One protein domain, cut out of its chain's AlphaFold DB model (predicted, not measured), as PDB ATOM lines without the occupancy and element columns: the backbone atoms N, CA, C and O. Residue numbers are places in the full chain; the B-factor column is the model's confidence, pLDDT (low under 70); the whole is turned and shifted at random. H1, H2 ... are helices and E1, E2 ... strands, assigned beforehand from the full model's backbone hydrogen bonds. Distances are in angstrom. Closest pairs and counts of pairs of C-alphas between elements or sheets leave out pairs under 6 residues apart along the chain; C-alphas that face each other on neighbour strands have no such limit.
ATOM      1  N   SER A  15      32.258 -47.875 -45.227       94.88
ATOM      2  CA  SER A  15      31.531 -48.653 -46.244       94.88
ATOM      3  C   SER A  15      30.119 -49.073 -45.812       94.88
ATOM      4  O   SER A  15      29.270 -49.335 -46.662       94.88
ATOM      5  N   ALA A  16      29.850 -49.100 -44.504       95.62
ATOM      6  CA  ALA A  16      28.542 -49.382 -43.921       95.62
ATOM      7  C   ALA A  16      27.756 -48.108 -43.562       95.62
ATOM      8  O   ALA A  16      26.603 -48.214 -43.145       95.62
ATOM      9  N   CYS A  17      28.350 -46.916 -43.714       95.44
ATOM     10  CA  CYS A  17      27.651 -45.657 -43.468       95.44
ATOM     11  C   CYS A  17      26.527 -45.443 -44.486       95.44
ATOM     12  O   CYS A  17      26.698 -45.603 -45.696       95.44
ATOM     13  N   THR A  18      25.385 -44.996 -43.980       94.94
ATOM     14  CA  THR A  18      24.181 -44.677 -44.746       94.94
ATOM     15  C   THR A  18      23.739 -43.233 -44.489       94.94
ATOM     16  O   THR A  18      24.283 -42.538 -43.628       94.94
ATOM     17  N   ALA A  19      22.724 -42.753 -45.217       95.62
ATOM     18  CA  ALA A  19      22.209 -41.393 -45.044       95.62
ATOM     19  C   ALA A  19      21.796 -41.057 -43.588       95.62
ATOM     20  O   ALA A  19      22.166 -39.978 -43.118       95.62
ATOM     21  N   PRO A  20      21.110 -41.943 -42.829       96.12
ATOM     22  CA  PRO A  20      20.855 -41.728 -41.404       96.12
ATOM     23  C   PRO A  20      22.104 -41.441 -40.566       96.12
ATOM     24  O   PRO A  20      22.038 -40.629 -39.646       96.12
ATOM     25  N   ASP A  21      23.237 -42.076 -40.861       96.00
ATOM     26  CA  ASP A  21      24.468 -41.903 -40.084       96.00
ATOM     27  C   ASP A  21      25.046 -40.500 -40.273       96.00
ATOM     28  O   ASP A  21      25.378 -39.821 -39.298       96.00
ATOM     29  N   TRP A  22      25.069 -40.010 -41.514       96.31
ATOM     30  CA  TRP A  22      25.503 -38.644 -41.805       96.31
ATOM     31  C   TRP A  22      24.521 -37.595 -41.281       96.31
ATOM     32  O   TRP A  22      24.956 -36.564 -40.772       96.31
ATOM     33  N   LEU A  23      23.210 -37.853 -41.331       96.62
ATOM     34  CA  LEU A  23      22.218 -36.948 -40.744       96.62
ATOM     35  C   LEU A  23      22.341 -36.865 -39.217       96.62
ATOM     36  O   LEU A  23      22.253 -35.769 -38.672       96.62
ATOM     37  N   ARG A  24      22.616 -37.975 -38.521       96.56
ATOM     38  CA  ARG A  24      22.914 -37.954 -37.075       96.56
ATOM     39  C   ARG A  24      24.187 -37.172 -36.764       96.56
ATOM     40  O   ARG A  24      24.210 -36.418 -35.794       96.56
ATOM     41  N   LEU A  25      25.232 -37.313 -37.584       96.81
ATOM     42  CA  LEU A  25      26.448 -36.507 -37.452       96.81
ATOM     43  C   LEU A  25      26.143 -35.011 -37.615       96.81
ATOM     44  O   LEU A  25      26.559 -34.211 -36.779       96.81
ATOM     45  N   ILE A  26      25.377 -34.637 -38.642       96.88
ATOM     46  CA  ILE A  26      24.946 -33.251 -38.869       96.88
ATOM     47  C   ILE A  26      24.136 -32.737 -37.681       96.88
ATOM     48  O   ILE A  26      24.435 -31.663 -37.167       96.88
ATOM     49  N   GLN A  27      23.163 -33.513 -37.202       97.00
ATOM     50  CA  GLN A  27      22.350 -33.161 -36.041       97.00
ATOM     51  C   GLN A  27      23.223 -32.940 -34.796       97.00
ATOM     52  O   GLN A  27      23.019 -31.969 -34.067       97.00
ATOM     53  N   ARG A  28      24.239 -33.784 -34.566       97.00
ATOM     54  CA  ARG A  28      25.177 -33.608 -33.449       97.00
ATOM     55  C   ARG A  28      26.014 -32.338 -33.591       97.00
ATOM     56  O   ARG A  28      26.197 -31.635 -32.601       97.00
ATOM     57  N   ILE A  29      26.495 -32.022 -34.793       97.12
ATOM     58  CA  ILE A  29      27.221 -30.768 -35.049       97.12
ATOM     59  C   ILE A  29      26.301 -29.564 -34.806       97.12
ATOM     60  O   ILE A  29      26.698 -28.639 -34.106       97.12
ATOM     61  N   GLN A  30      25.053 -29.610 -35.279       97.12
ATOM     62  CA  GLN A  30      24.057 -28.555 -35.049       97.12
ATOM     63  C   GLN A  30      23.765 -28.346 -33.557       97.12
ATOM     64  O   GLN A  30      23.665 -27.209 -33.105       97.12
ATOM     65  N   GLN A  31      23.694 -29.418 -32.764       97.06
ATOM     66  CA  GLN A  31      23.574 -29.318 -31.305       97.06
ATOM     67  C   GLN A  31      24.804 -28.649 -30.675       97.06
ATOM     68  O   GLN A  31      24.655 -27.731 -29.877       97.06
ATOM     69  N   LEU A  32      26.014 -29.051 -31.075       97.56
ATOM     70  CA  LEU A  32      27.253 -28.437 -30.590       97.56
ATOM     71  C   LEU A  32      27.361 -26.954 -30.987       97.56
ATOM     72  O   LEU A  32      27.881 -26.148 -30.220       97.56
ATOM     73  N   GLN A  33      26.824 -26.550 -32.140       96.81
ATOM     74  CA  GLN A  33      26.746 -25.131 -32.502       96.81
ATOM     75  C   GLN A  33      25.900 -24.328 -31.506       96.81
ATOM     76  O   GLN A  33      26.279 -23.210 -31.155       96.81
ATOM     77  N   LEU A  34      24.807 -24.904 -30.988       97.12
ATOM     78  CA  LEU A  34      23.997 -24.289 -29.925       97.12
ATOM     79  C   LEU A  34      24.745 -24.224 -28.583       97.12
ATOM     80  O   LEU A  34      24.497 -23.317 -27.792       97.12
ATOM     81  N   GLU A  35      25.674 -25.152 -28.342       97.69
ATOM     82  CA  GLU A  35      26.590 -25.140 -27.191       97.69
ATOM     83  C   GLU A  35      27.757 -24.138 -27.368       97.69
ATOM     84  O   GLU A  35      28.521 -23.907 -26.432       97.69
ATOM     85  N   GLY A  36      27.882 -23.499 -28.539       97.06
ATOM     86  CA  GLY A  36      28.863 -22.446 -28.825       97.06
ATOM     87  C   GLY A  36      30.057 -22.871 -29.687       97.06
ATOM     88  O   GLY A  36      30.923 -22.040 -29.968       97.06
ATOM     89  N   TYR A  37      30.116 -24.121 -30.155       97.62
ATOM     90  CA  TYR A  37      31.187 -24.589 -31.042       97.62
ATOM     91  C   TYR A  37      31.020 -24.044 -32.469       97.62
ATOM     92  O   TYR A  37      29.931 -24.071 -33.032       97.62
ATOM     93  N   GLN A  38      32.111 -23.566 -33.077       96.94
ATOM     94  CA  GLN A  38      32.108 -22.983 -34.436       96.94
ATOM     95  C   GLN A  38      33.114 -23.639 -35.395       96.94
ATOM     96  O   GLN A  38      33.054 -23.406 -36.600       96.94
ATOM     97  N   HIS A  39      34.029 -24.453 -34.868       98.25
ATOM     98  CA  HIS A  39      35.111 -25.088 -35.616       98.25
ATOM     99  C   HIS A  39      35.072 -26.587 -35.341       98.25
ATOM    100  O   HIS A  39      35.108 -27.002 -34.182       98.25
ATOM    101  N   PHE A  40      34.999 -27.389 -36.395       98.50
ATOM    102  CA  PHE A  40      34.815 -28.829 -36.305       98.50
ATOM    103  C   PHE A  40      35.828 -29.548 -37.186       98.50
ATOM    104  O   PHE A  40      35.902 -29.318 -38.393       98.50
ATOM    105  N   VAL A  41      36.571 -30.474 -36.585       98.62
ATOM    106  CA  VAL A  41      37.314 -31.490 -37.328       98.62
ATOM    107  C   VAL A  41      36.559 -32.804 -37.212       98.62
ATOM    108  O   VAL A  41      36.262 -33.256 -36.108       98.62
ATOM    109  N   VAL A  42      36.232 -33.409 -38.352       98.31
ATOM    110  CA  VAL A  42      35.519 -34.688 -38.420       98.31
ATOM    111  C   VAL A  42      36.487 -35.763 -38.898       98.31
ATOM    112  O   VAL A  42      37.030 -35.665 -39.995       98.31
ATOM    113  N   ILE A  43      36.683 -36.804 -38.090       97.88
ATOM    114  CA  ILE A  43      37.447 -37.994 -38.480       97.88
ATOM    115  C   ILE A  43      36.472 -39.029 -39.037       97.88
ATOM    116  O   ILE A  43      35.478 -39.359 -38.390       97.88
ATOM    117  N   HIS A  44      36.755 -39.547 -40.227       98.00
ATOM    118  CA  HIS A  44      35.899 -40.513 -40.906       98.00
ATOM    119  C   HIS A  44      36.732 -41.488 -41.759       98.00
ATOM    120  O   HIS A  44      37.836 -41.167 -42.201       98.00
ATOM    121  N   GLY A  45      36.214 -42.701 -41.986       97.19
ATOM    122  CA  GLY A  45      36.858 -43.693 -42.859       97.19
ATOM    123  C   GLY A  45      36.895 -43.241 -44.324       97.19
ATOM    124  O   GLY A  45      36.041 -42.469 -44.764       97.19
ATOM    125  N   THR A  46      37.892 -43.691 -45.089       97.56
ATOM    126  CA  THR A  46      38.170 -43.108 -46.413       97.56
ATOM    127  C   THR A  46      37.186 -43.548 -47.499       97.56
ATOM    128  O   THR A  46      36.926 -42.769 -48.412       97.56
ATOM    129  N   ASP A  47      36.593 -44.744 -47.418       96.38
ATOM    130  CA  ASP A  47      35.806 -45.331 -48.518       96.38
ATOM    131  C   ASP A  47      34.582 -44.507 -48.913       96.38
ATOM    132  O   ASP A  47      34.322 -44.325 -50.102       96.38
ATOM    133  N   THR A  48      33.868 -43.943 -47.938       97.06
ATOM    134  CA  THR A  48      32.723 -43.054 -48.202       97.06
ATOM    135  C   THR A  48      32.967 -41.614 -47.753       97.06
ATOM    136  O   THR A  48      32.033 -40.814 -47.695       97.06
ATOM    137  N   LEU A  49      34.230 -41.240 -47.509       98.12
ATOM    138  CA  LEU A  49      34.615 -39.892 -47.073       98.12
ATOM    139  C   LEU A  49      34.095 -38.806 -48.016       98.12
ATOM    140  O   LEU A  49      33.581 -37.797 -47.555       98.12
ATOM    141  N   SER A  50      34.168 -39.043 -49.329       97.69
ATOM    142  CA  SER A  50      33.674 -38.116 -50.359       97.69
ATOM    143  C   SER A  50      32.166 -37.860 -50.235       97.69
ATOM    144  O   SER A  50      31.707 -36.726 -50.364       97.69
ATOM    145  N   TYR A  51      31.386 -38.902 -49.926       96.75
ATOM    146  CA  TYR A  51      29.940 -38.785 -49.733       96.75
ATOM    147  C   TYR A  51      29.611 -38.025 -48.446       96.75
ATOM    148  O   TYR A  51      28.776 -37.118 -48.458       96.75
ATOM    149  N   ALA A  52      30.301 -38.351 -47.347       97.38
ATOM    150  CA  ALA A  52      30.164 -37.635 -46.083       97.38
ATOM    151  C   ALA A  52      30.544 -36.152 -46.240       97.38
ATOM    152  O   ALA A  52      29.800 -35.277 -45.804       97.38
ATOM    153  N   ALA A  53      31.655 -35.865 -46.924       97.44
ATOM    154  CA  ALA A  53      32.152 -34.521 -47.202       97.44
ATOM    155  C   ALA A  53      31.130 -33.687 -47.987       97.44
ATOM    156  O   ALA A  53      30.769 -32.590 -47.557       97.44
ATOM    157  N   ALA A  54      30.599 -34.225 -49.090       95.62
ATOM    158  CA  ALA A  54      29.566 -33.553 -49.873       95.62
ATOM    159  C   ALA A  54      28.276 -33.331 -49.068       95.62
ATOM    160  O   ALA A  54      27.677 -32.257 -49.147       95.62
ATOM    161  N   THR A  55      27.875 -34.304 -48.247       95.25
ATOM    162  CA  THR A  55      26.684 -34.192 -47.393       95.25
ATOM    163  C   THR A  55      26.872 -33.124 -46.312       95.25
ATOM    164  O   THR A  55      26.018 -32.261 -46.152       95.25
ATOM    165  N   LEU A  56      28.007 -33.093 -45.610       95.81
ATOM    166  CA  LEU A  56      28.296 -32.059 -44.608       95.81
ATOM    167  C   LEU A  56      28.357 -30.664 -45.236       95.81
ATOM    168  O   LEU A  56      27.737 -29.736 -44.719       95.81
ATOM    169  N   ALA A  57      29.029 -30.519 -46.382       95.06
ATOM    170  CA  ALA A  57      29.093 -29.253 -47.111       95.06
ATOM    171  C   ALA A  57      27.702 -28.710 -47.446       95.06
ATOM    172  O   ALA A  57      27.438 -27.516 -47.300       95.06
ATOM    173  N   ARG A  58      26.797 -29.610 -47.835       93.88
ATOM    174  CA  ARG A  58      25.431 -29.293 -48.241       93.88
ATOM    175  C   ARG A  58      24.562 -28.750 -47.104       93.88
ATOM    176  O   ARG A  58      23.677 -27.944 -47.395       93.88
ATOM    177  N   PHE A  59      24.783 -29.211 -45.870       94.56
ATOM    178  CA  PHE A  59      23.960 -28.888 -44.696       94.56
ATOM    179  C   PHE A  59      24.582 -27.839 -43.773       94.56
ATOM    180  O   PHE A  59      23.851 -27.108 -43.111       94.56
ATOM    181  N   LEU A  60      25.912 -27.787 -43.696       94.38
ATOM    182  CA  LEU A  60      26.631 -27.034 -42.668       94.38
ATOM    183  C   LEU A  60      27.594 -25.989 -43.232       94.38
ATOM    184  O   LEU A  60      28.089 -25.166 -42.464       94.38
ATOM    185  N   GLY A  61      27.838 -25.982 -44.548       91.12
ATOM    186  CA  GLY A  61      28.894 -25.190 -45.188       91.12
ATOM    187  C   GLY A  61      28.791 -23.662 -45.057       91.12
ATOM    188  O   GLY A  61      29.716 -22.982 -45.479       91.12
ATOM    189  N   GLN A  62      27.711 -23.111 -44.493       90.06
ATOM    190  CA  GLN A  62      27.592 -21.681 -44.146       90.06
ATOM    191  C   GLN A  62      27.497 -21.412 -42.642       90.06
ATOM    192  O   GLN A  62      27.547 -20.263 -42.210       90.06
ATOM    193  N   SER A  63      27.354 -22.462 -41.840       92.12
ATOM    194  CA  SER A  63      27.015 -22.342 -40.423       92.12
ATOM    195  C   SER A  63      28.228 -22.465 -39.500       92.12
ATOM    196  O   SER A  63      28.166 -22.039 -38.349       92.12
ATOM    197  N   CYS A  64      29.320 -23.072 -39.974       95.19
ATOM    198  CA  CYS A  64      30.539 -23.294 -39.201       95.19
ATOM    199  C   CYS A  64      31.742 -23.621 -40.099       95.19
ATOM    200  O   CYS A  64      31.608 -23.840 -41.305       95.19
ATOM    201  N   HIS A  65      32.928 -23.657 -39.495       97.56
ATOM    202  CA  HIS A  65      34.150 -24.144 -40.125       97.56
ATOM    203  C   HIS A  65      34.232 -25.660 -39.931       97.56
ATOM    204  O   HIS A  65      34.297 -26.130 -38.794       97.56
ATOM    205  N   ILE A  66      34.225 -26.433 -41.016       98.06
ATOM    206  CA  ILE A  66      34.333 -27.895 -40.970       98.06
ATOM    207  C   ILE A  66      35.498 -28.345 -41.836       98.06
ATOM    208  O   ILE A  66      35.545 -28.049 -43.030       98.06
ATOM    209  N   VAL A  67      36.385 -29.151 -41.261       98.69
ATOM    210  CA  VAL A  67      37.360 -29.927 -42.027       98.69
ATOM    211  C   VAL A  67      37.160 -31.404 -41.731       98.69
ATOM    212  O   VAL A  67      37.302 -31.849 -40.594       98.69
ATOM    213  N   ILE A  68      36.813 -32.176 -42.756       98.69
ATOM    214  CA  ILE A  68      36.726 -33.630 -42.666       98.69
ATOM    215  C   ILE A  68      38.042 -34.258 -43.129       98.69
ATOM    216  O   ILE A  68      38.669 -33.800 -44.085       98.69
ATOM    217  N   THR A  69      38.479 -35.306 -42.439       98.69
ATOM    218  CA  THR A  69      39.720 -36.015 -42.744       98.69
ATOM    219  C   THR A  69      39.618 -37.502 -42.402       98.69
ATOM    220  O   THR A  69      38.630 -37.966 -41.829       98.69
ATOM    221  N   GLY A  70      40.650 -38.255 -42.764       97.62
ATOM    222  CA  GLY A  70      40.790 -39.680 -42.494       97.62
ATOM    223  C   GLY A  70      42.242 -40.119 -42.648       97.62
ATOM    224  O   GLY A  70      43.157 -39.298 -42.668       97.62
ATOM    225  N   SER A  71      42.461 -41.421 -42.797       97.62
ATOM    226  CA  SER A  71      43.794 -41.990 -43.010       97.62
ATOM    227  C   SER A  71      43.714 -43.291 -43.791       97.62
ATOM    228  O   SER A  71      42.787 -44.071 -43.568       97.62
ATOM    229  N   GLN A  72      44.703 -43.561 -44.637       95.88
ATOM    230  CA  GLN A  72      44.865 -44.880 -45.259       95.88
ATOM    231  C   GLN A  72      45.396 -45.908 -44.256       95.88
ATOM    232  O   GLN A  72      45.013 -47.078 -44.294       95.88
ATOM    233  N   TYR A  73      46.247 -45.472 -43.328       95.44
ATOM    234  CA  TYR A  73      46.848 -46.323 -42.312       95.44
ATOM    235  C   TYR A  73      46.369 -45.915 -40.917       95.44
ATOM    236  O   TYR A  73      46.564 -44.760 -40.527       95.44
ATOM    237  N   PRO A  74      45.802 -46.848 -40.125       94.06
ATOM    238  CA  PRO A  74      45.349 -46.554 -38.771       94.06
ATOM    239  C   PRO A  74      46.448 -45.918 -37.920       94.06
ATOM    240  O   PRO A  74      47.618 -46.293 -38.028       94.06
ATOM    241  N   LEU A  75      46.049 -44.997 -37.042       95.75
ATOM    242  CA  LEU A  75      46.956 -44.331 -36.108       95.75
ATOM    243  C   LEU A  75      47.692 -45.340 -35.218       95.75
ATOM    244  O   LEU A  75      48.900 -45.240 -35.013       95.75
ATOM    245  N   LEU A  76      46.949 -46.304 -34.678       95.56
ATOM    246  CA  LEU A  76      47.458 -47.270 -33.716       95.56
ATOM    247  C   LEU A  76      47.821 -48.593 -34.392       95.56
ATOM    248  O   LEU A  76      47.308 -48.955 -35.454       95.56
ATOM    249  N   ASN A  77      48.723 -49.329 -33.753       93.50
ATOM    250  CA  ASN A  77      49.007 -50.710 -34.110       93.50
ATOM    251  C   ASN A  77      47.776 -51.611 -33.847       93.50
ATOM    252  O   ASN A  77      46.772 -51.188 -33.278       93.50
ATOM    253  N   ILE A  78      47.867 -52.885 -34.237       91.25
ATOM    254  CA  ILE A  78      46.762 -53.851 -34.087       91.25
ATOM    255  C   ILE A  78      46.339 -54.033 -32.616       91.25
ATOM    256  O   ILE A  78      45.178 -54.329 -32.358       91.25
ATOM    257  N   GLN A  79      47.257 -53.840 -31.663       94.31
ATOM    258  CA  GLN A  79      46.975 -53.980 -30.232       94.31
ATOM    259  C   GLN A  79      46.361 -52.720 -29.608       94.31
ATOM    260  O   GLN A  79      45.860 -52.780 -28.488       94.31
ATOM    261  N   GLY A  80      46.383 -51.588 -30.318       91.25
ATOM    262  CA  GLY A  80      45.830 -50.319 -29.851       91.25
ATOM    263  C   GLY A  80      46.639 -49.640 -28.742       91.25
ATOM    264  O   GLY A  80      46.161 -48.669 -28.163       91.25
ATOM    265  N   ASP A  81      47.835 -50.130 -28.418       94.38
ATOM    266  CA  ASP A  81      48.637 -49.654 -27.282       94.38
ATOM    267  C   ASP A  81      49.749 -48.674 -27.679       94.38
ATOM    268  O   ASP A  81      50.305 -47.979 -26.828       94.38
ATOM    269  N   ASN A  82      50.073 -48.601 -28.969       94.38
ATOM    270  CA  ASN A  82      51.103 -47.720 -29.492       94.38
ATOM    271  C   ASN A  82      50.762 -47.258 -30.910       94.38
ATOM    272  O   ASN A  82      50.023 -47.923 -31.645       94.38
ATOM    273  N   THR A  83      51.344 -46.133 -31.308       94.06
ATOM    274  CA  THR A  83      51.280 -45.641 -32.682       94.06
ATOM    275  C   THR A  83      51.894 -46.675 -33.623       94.06
ATOM    276  O   THR A  83      52.917 -47.298 -33.322       94.06
ATOM    277  N   ARG A  84      51.254 -46.888 -34.772       94.69
ATOM    278  CA  ARG A  84      51.787 -47.743 -35.833       94.69
ATOM    279  C   ARG A  84      53.076 -47.129 -36.400       94.69
ATOM    280  O   ARG A  84      53.182 -45.916 -36.503       94.69
ATOM    281  N   GLU A  85      54.026 -47.968 -36.822       91.88
ATOM    282  CA  GLU A  85      55.307 -47.524 -37.405       91.88
ATOM    283  C   GLU A  85      55.130 -46.577 -38.603       91.88
ATOM    284  O   GLU A  85      55.848 -45.591 -38.728       91.88
ATOM    285  N   PHE A  86      54.143 -46.861 -39.455       92.75
ATOM    286  CA  PHE A  86      53.781 -46.028 -40.593       92.75
ATOM    287  C   PHE A  86      52.292 -45.687 -40.537       92.75
ATOM    288  O   PHE A  86      51.449 -46.590 -40.593       92.75
ATOM    289  N   THR A  87      51.982 -44.396 -40.417       95.69
ATOM    290  CA  THR A  87      50.619 -43.860 -40.448       95.69
ATOM    291  C   THR A  87      50.601 -42.435 -40.997       95.69
ATOM    292  O   THR A  87      51.437 -41.614 -40.631       95.69
ATOM    293  N   ASP A  88      49.623 -42.139 -41.850       97.00
ATOM    294  CA  ASP A  88      49.291 -40.795 -42.340       97.00
ATOM    295  C   ASP A  88      48.268 -40.077 -41.440       97.00
ATOM    296  O   ASP A  88      48.030 -38.880 -41.591       97.00
ATOM    297  N   ALA A  89      47.677 -40.781 -40.466       97.56
ATOM    298  CA  ALA A  89      46.602 -40.260 -39.622       97.56
ATOM    299  C   ALA A  89      47.007 -39.020 -38.821       97.56
ATOM    300  O   ALA A  89      46.209 -38.098 -38.665       97.56
ATOM    301  N   ILE A  90      48.244 -38.990 -38.320       96.44
ATOM    302  CA  ILE A  90      48.758 -37.866 -37.532       96.44
ATOM    303  C   ILE A  90      48.870 -36.616 -38.405       96.44
ATOM    304  O   ILE A  90      48.383 -35.555 -38.026       96.44
ATOM    305  N   GLU A  91      49.488 -36.744 -39.577       97.50
ATOM    306  CA  GLU A  91      49.707 -35.621 -40.491       97.50
ATOM    307  C   GLU A  91      48.385 -35.079 -41.037       97.50
ATOM    308  O   GLU A  91      48.159 -33.870 -41.007       97.50
ATOM    309  N   ASN A  92      47.476 -35.967 -41.446       98.44
ATOM    310  CA  ASN A  92      46.144 -35.589 -41.911       98.44
ATOM    311  C   ASN A  92      45.333 -34.881 -40.811       98.44
ATOM    312  O   ASN A  92      44.690 -33.863 -41.077       98.44
ATOM    313  N   LEU A  93      45.401 -35.362 -39.563       97.94
ATOM    314  CA  LEU A  93      44.736 -34.720 -38.429       97.94
ATOM    315  C   LEU A  93      45.324 -33.337 -38.123       97.94
ATOM    316  O   LEU A  93      44.564 -32.395 -37.904       97.94
ATOM    317  N   TYR A  94      46.651 -33.191 -38.119       97.56
ATOM    318  CA  TYR A  94      47.283 -31.886 -37.901       97.56
ATOM    319  C   TYR A  94      46.929 -30.893 -39.000       97.56
ATOM    320  O   TYR A  94      46.577 -29.757 -38.684       97.56
ATOM    321  N   LEU A  95      46.942 -31.328 -40.263       98.50
ATOM    322  CA  LEU A  95      46.487 -30.505 -41.376       98.50
ATOM    323  C   LEU A  95      45.035 -30.069 -41.159       98.50
ATOM    324  O   LEU A  95      44.726 -28.889 -41.273       98.50
ATOM    325  N   ALA A  96      44.139 -30.982 -40.781       98.56
ATOM    326  CA  ALA A  96      42.744 -30.631 -40.534       98.56
ATOM    327  C   ALA A  96      42.574 -29.614 -39.389       98.56
ATOM    328  O   ALA A  96      41.808 -28.659 -39.522       98.56
ATOM    329  N   LEU A  97      43.315 -29.784 -38.290       98.19
ATOM    330  CA  LEU A  97      43.304 -28.875 -37.139       98.19
ATOM    331  C   LEU A  97      43.866 -27.488 -37.463       98.19
ATOM    332  O   LEU A  97      43.380 -26.493 -36.933       98.19
ATOM    333  N   GLU A  98      44.883 -27.403 -38.315       97.75
ATOM    334  CA  GLU A  98      45.413 -26.125 -38.789       97.75
ATOM    335  C   GLU A  98      44.397 -25.423 -39.700       97.75
ATOM    336  O   GLU A  98      44.079 -24.244 -39.525       97.75
ATOM    337  N   GLN A  99      43.840 -26.169 -40.652       98.19
ATOM    338  CA  GLN A  99      43.025 -25.615 -41.728       98.19
ATOM    339  C   GLN A  99      41.623 -25.225 -41.272       98.19
ATOM    340  O   GLN A  99      41.075 -24.261 -41.799       98.19
ATOM    341  N   VAL A 100      41.060 -25.889 -40.256       98.12
ATOM    342  CA  VAL A 100      39.744 -25.507 -39.717       98.12
ATOM    343  C   VAL A 100      39.749 -24.084 -39.156       98.12
ATOM    344  O   VAL A 100      38.714 -23.434 -39.159       98.12
ATOM    345  N   ILE A 101      40.908 -23.585 -38.715       96.94
ATOM    346  CA  ILE A 101      41.080 -22.235 -38.157       96.94
ATOM    347  C   ILE A 101      41.455 -21.228 -39.247       96.94
ATOM    348  O   ILE A 101      41.069 -20.064 -39.176       96.94
ATOM    349  N   ALA A 102      42.251 -21.660 -40.226       97.12
ATOM    350  CA  ALA A 102      42.786 -20.785 -41.263       97.12
ATOM    351  C   ALA A 102      41.779 -20.485 -42.382       97.12
ATOM    352  O   ALA A 102      41.784 -19.385 -42.939       97.12
ATOM    353  N   LEU A 103      40.938 -21.459 -42.734       97.00
ATOM    354  CA  LEU A 103      39.990 -21.338 -43.835       97.00
ATOM    355  C   LEU A 103      38.726 -20.582 -43.410       97.00
ATOM    356  O   LEU A 103      38.322 -20.652 -42.246       97.00
ATOM    357  N   PRO A 104      38.070 -19.869 -44.345       95.62
ATOM    358  CA  PRO A 104      36.799 -19.218 -44.056       95.62
ATOM    359  C   PRO A 104      35.715 -20.246 -43.703       95.62
ATOM    360  O   PRO A 104      35.896 -21.453 -43.865       95.62
ATOM    361  N   VAL A 105      34.573 -19.755 -43.213       95.25
ATOM    362  CA  VAL A 105      33.387 -20.589 -42.969       95.25
ATOM    363  C   VAL A 105      33.083 -21.403 -44.227       95.25
ATOM    364  O   VAL A 105      33.012 -20.854 -45.329       95.25
ATOM    365  N   GLY A 106      32.943 -22.714 -44.062       94.94
ATOM    366  CA  GLY A 106      32.957 -23.647 -45.176       94.94
ATOM    367  C   GLY A 106      33.195 -25.077 -44.723       94.94
ATOM    368  O   GLY A 106      33.583 -25.337 -43.583       94.94
ATOM    369  N   ALA A 107      32.975 -26.012 -45.644       96.94
ATOM    370  CA  ALA A 107      33.316 -27.412 -45.456       96.94
ATOM    371  C   ALA A 107      34.436 -27.809 -46.418       96.94
ATOM    372  O   ALA A 107      34.324 -27.635 -47.637       96.94
ATOM    373  N   TYR A 108      35.487 -28.402 -45.865       98.31
ATOM    374  CA  TYR A 108      36.685 -28.796 -46.593       98.31
ATOM    375  C   TYR A 108      37.070 -30.234 -46.279       98.31
ATOM    376  O   TYR A 108      36.745 -30.749 -45.212       98.31
ATOM    377  N   LEU A 109      37.778 -30.875 -47.204       98.75
ATOM    378  CA  LEU A 109      38.413 -32.171 -46.990       98.75
ATOM    379  C   LEU A 109      39.924 -31.965 -46.963       98.75
ATOM    380  O   LEU A 109      40.477 -31.450 -47.933       98.75
ATOM    381  N   ALA A 110      40.573 -32.360 -45.869       98.69
ATOM    382  CA  ALA A 110      42.026 -32.317 -45.719       98.69
ATOM    383  C   ALA A 110      42.601 -33.734 -45.785       98.69
ATOM    384  O   ALA A 110      42.202 -34.603 -45.006       98.69
ATOM    385  N   PHE A 111      43.527 -33.968 -46.711       98.50
ATOM    386  CA  PHE A 111      44.159 -35.272 -46.915       98.50
ATOM    387  C   PHE A 111      45.476 -35.110 -47.671       98.50
ATOM    388  O   PHE A 111      45.532 -34.342 -48.627       98.50
ATOM    389  N   HIS A 112      46.523 -35.829 -47.262       97.31
ATOM    390  CA  HIS A 112      47.815 -35.879 -47.958       97.31
ATOM    391  C   HIS A 112      48.362 -34.498 -48.359       97.31
ATOM    392  O   HIS A 112      48.575 -34.198 -49.533       97.31
ATOM    393  N   HIS A 113      48.548 -33.629 -47.359       97.56
ATOM    394  CA  HIS A 113      49.054 -32.255 -47.521       97.56
ATOM    395  C   HIS A 113      48.208 -31.343 -48.432       97.56
ATOM    396  O   HIS A 113      48.630 -30.234 -48.754       97.56
ATOM    397  N   GLN A 114      47.011 -31.779 -48.828       98.19
ATOM    398  CA  GLN A 114      46.104 -31.048 -49.700       98.19
ATOM    399  C   GLN A 114      44.781 -30.765 -48.996       98.19
ATOM    400  O   GLN A 114      44.356 -31.486 -48.087       98.19
ATOM    401  N   VAL A 115      44.123 -29.693 -49.435       98.56
ATOM    402  CA  VAL A 115      42.809 -29.296 -48.937       98.56
ATOM    403  C   VAL A 115      41.902 -28.945 -50.105       98.56
ATOM    404  O   VAL A 115      42.259 -28.144 -50.974       98.56
ATOM    405  N   PHE A 116      40.711 -29.534 -50.106       98.44
ATOM    406  CA  PHE A 116      39.722 -29.394 -51.165       98.44
ATOM    407  C   PHE A 116      38.407 -28.854 -50.617       98.44
ATOM    408  O   PHE A 116      38.053 -29.118 -49.466       98.44
ATOM    409  N   HIS A 117      37.631 -28.167 -51.453       97.75
ATOM    410  CA  HIS A 117      36.217 -27.918 -51.163       97.75
ATOM    411  C   HIS A 117      35.493 -29.258 -51.036       97.75
ATOM    412  O   HIS A 117      35.468 -30.041 -51.990       97.75
ATOM    413  N   ALA A 118      34.895 -29.522 -49.873       97.12
ATOM    414  CA  ALA A 118      34.398 -30.848 -49.502       97.12
ATOM    415  C   ALA A 118      33.408 -31.437 -50.522       97.12
ATOM    416  O   ALA A 118      33.471 -32.629 -50.808       97.12
ATOM    417  N   GLN A 119      32.542 -30.616 -51.134       95.12
ATOM    418  CA  GLN A 119      31.562 -31.099 -52.123       95.12
ATOM    419  C   GLN A 119      32.165 -31.529 -53.469       95.12
ATOM    420  O   GLN A 119      31.453 -32.075 -54.304       95.12
ATOM    421  N   THR A 120      33.438 -31.220 -53.714       96.12
ATOM    422  CA  THR A 120      34.128 -31.524 -54.979       96.12
ATOM    423  C   THR A 120      35.090 -32.697 -54.853       96.12
ATOM    424  O   THR A 120      35.615 -33.161 -55.863       96.12
ATOM    425  N   ALA A 121      35.348 -33.146 -53.624       97.12
ATOM    426  CA  ALA A 121      36.339 -34.165 -53.358       97.12
ATOM    427  C   ALA A 121      35.815 -35.554 -53.743       97.12
ATOM    428  O   ALA A 121      34.686 -35.917 -53.416       97.12
ATOM    429  N   LEU A 122      36.659 -36.332 -54.412       97.19
ATOM    430  CA  LEU A 122      36.409 -37.711 -54.807       97.19
ATOM    431  C   LEU A 122      37.612 -38.572 -54.434       97.19
ATOM    432  O   LEU A 122      38.757 -38.164 -54.632       97.19
ATOM    433  N   LYS A 123      37.349 -39.786 -53.948       97.06
ATOM    434  CA  LYS A 123      38.379 -40.806 -53.743       97.06
ATOM    435  C   LYS A 123      38.792 -41.355 -55.110       97.06
ATOM    436  O   LYS A 123      37.975 -41.965 -55.797       97.06
ATOM    437  N   THR A 124      40.034 -41.114 -55.510       95.94
ATOM    438  CA  THR A 124      40.593 -41.504 -56.812       95.94
ATOM    439  C   THR A 124      41.555 -42.680 -56.724       95.94
ATOM    440  O   THR A 124      41.700 -43.399 -57.710       95.94
ATOM    441  N   HIS A 125      42.152 -42.931 -55.554       91.88
ATOM    442  CA  HIS A 125      43.031 -44.081 -55.332       91.88
ATOM    443  C   HIS A 125      42.610 -44.890 -54.103       91.88
ATOM    444  O   HIS A 125      42.189 -44.357 -53.075       91.88
ATOM    445  N   THR A 126      42.748 -46.214 -54.203       86.19
ATOM    446  CA  THR A 126      42.412 -47.136 -53.106       86.19
ATOM    447  C   THR A 126      43.567 -47.303 -52.122       86.19
ATOM    448  O   THR A 126      43.323 -47.434 -50.929       86.19
ATOM    449  N   THR A 127      44.816 -47.280 -52.601       84.12
ATOM    450  CA  THR A 127      46.006 -47.649 -51.807       84.12
ATOM    451  C   THR A 127      47.057 -46.554 -51.682       84.12
ATOM    452  O   THR A 127      47.935 -46.660 -50.831       84.12
ATOM    453  N   GLU A 128      47.017 -45.531 -52.533       90.31
ATOM    454  CA  GLU A 128      47.976 -44.425 -52.471       90.31
ATOM    455  C   GLU A 128      47.639 -43.485 -51.313       90.31
ATOM    456  O   GLU A 128      46.485 -43.411 -50.883       90.31
ATOM    457  N   LEU A 129      48.655 -42.787 -50.795       90.94
ATOM    458  CA  LEU A 129      48.452 -41.733 -49.798       90.94
ATOM    459  C   LEU A 129      47.731 -40.535 -50.419       90.94
ATOM    460  O   LEU A 129      46.865 -39.956 -49.777       90.94
ATOM    461  N   ASP A 130      48.022 -40.213 -51.681       95.00
ATOM    462  CA  ASP A 130      47.275 -39.227 -52.465       95.00
ATOM    463  C   ASP A 130      45.939 -39.819 -52.954       95.00
ATOM    464  O   ASP A 130      45.726 -40.116 -54.128       95.00
ATOM    465  N   ALA A 131      45.053 -40.118 -52.002       95.12
ATOM    466  CA  ALA A 131      43.838 -40.887 -52.256       95.12
ATOM    467  C   ALA A 131      42.674 -40.059 -52.816       95.12
ATOM    468  O   ALA A 131      41.705 -40.646 -53.307       95.12
ATOM    469  N   PHE A 132      42.733 -38.729 -52.717       97.81
ATOM    470  CA  PHE A 132      41.620 -37.832 -53.023       97.81
ATOM    471  C   PHE A 132      42.019 -36.754 -54.022       97.81
ATOM    472  O   PHE A 132      43.110 -36.203 -53.958       97.81
ATOM    473  N   SER A 133      41.079 -36.388 -54.889       97.56
ATOM    474  CA  SER A 133      41.196 -35.221 -55.762       97.56
ATOM    475  C   SER A 133      39.947 -34.357 -55.659       97.56
ATOM    476  O   SER A 133      38.863 -34.853 -55.356       97.56
ATOM    477  N   GLY A 134      40.082 -33.060 -55.910       97.19
ATOM    478  CA  GLY A 134      38.969 -32.119 -55.889       97.19
ATOM    479  C   GLY A 134      39.420 -30.710 -56.250       97.19
ATOM    480  O   GLY A 134      40.584 -30.473 -56.581       97.19
TER     481      GLY A 134
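This is residues 15 to 134 of the 216 residues of the protein "Asparaginase" of Escherichia coli (UniProt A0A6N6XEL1). A twisted four-stranded sheet forms the core, with H2 over one face and H3 over the other in three layers, while H1 packs on H2 near the sheet's E1 edge. Two long stretches have no named element: residues 70 to 88, between E2 and H3, whose C-alphas lie 6 to 24 A from the mean of all C-alphas, and residues 118 to 134, after E4, which fold back so that residues 122 to 123 pair antiparallel with residues 132 to 133. The printed part has 120 residues, with three named helices and four named strands in the order H1 E1 H2 E2 H3 E3 E4, and its class is mixed, helices and strands. The sheet's order is E1 E2 E3 E4, mixed parallel and antiparallel. The whole is compact, with a radius of gyration of the C-alphas of 14.0 A and spans of 39 by 31 by 30 A.

In the sheet, E1, residues 39 to 43, is the parallel neighbour of E2, residues 65 to 69, with N 40 and O 65 at 2.8 A. E2 is also parallel to E3, residues 106 to 111, with N 68 and O 108 at 2.8 A. E3 and E4, residues 114 to 117, form an antiparallel hairpin, with N 109 and O 116 at 2.9 A. H2, residues 49 to 60, runs along the strands over E2 and E3 at a height over the sheet of 8.2 A; its closest C-alphas to E3 are those of Ala 57 and Ala 107, 4.9 A apart. On the opposite face, H3, residues 89 to 102, also runs along the strands over E2 and E3, at a height of 7.0 A; its closest C-alphas to E2 are those of Val 100 and Val 67, 5.5 A apart. H1, residues 19 to 34, touches H2 with residues 22 to 26 alone, at a steep tilt of 44 degrees, the same way; the closest C-alphas, of Trp 22 and Ala 52, are 6.4 A apart. H3 is apart from H1 and H2. Two strand-helix-strand units, parallel neighbour strands with a helix between, are E1, H2, E2 with a right-handed crossover and E2, H3, E3 with a left-handed one. In H1 and H2 every O i to N i+4 pair is within hydrogen-bond range; in H3, 9 of 10 are.

E3, the longest strand, measures 16.2 A from first to last C-alpha; E1 and E2 measure 13.4 A each and E4 10.5 A. H1 is 22.9 A long, H3 19.9 A and H2 15.8 A. H1 begins at C-alpha 19, (22.209, -41.393, -45.044), and E4 ends at C-alpha 117, (36.217, -27.918, -51.163).

The C-alphas farthest apart, of Gln 62 and Gln 79, are 40.2 A from each other. The printed part has no cut. The link from E2 to H3, 19 residues, is long; the other links between named elements are tight. Mean pLDDT of the printed part is 96.1, and no printed residue is under 70.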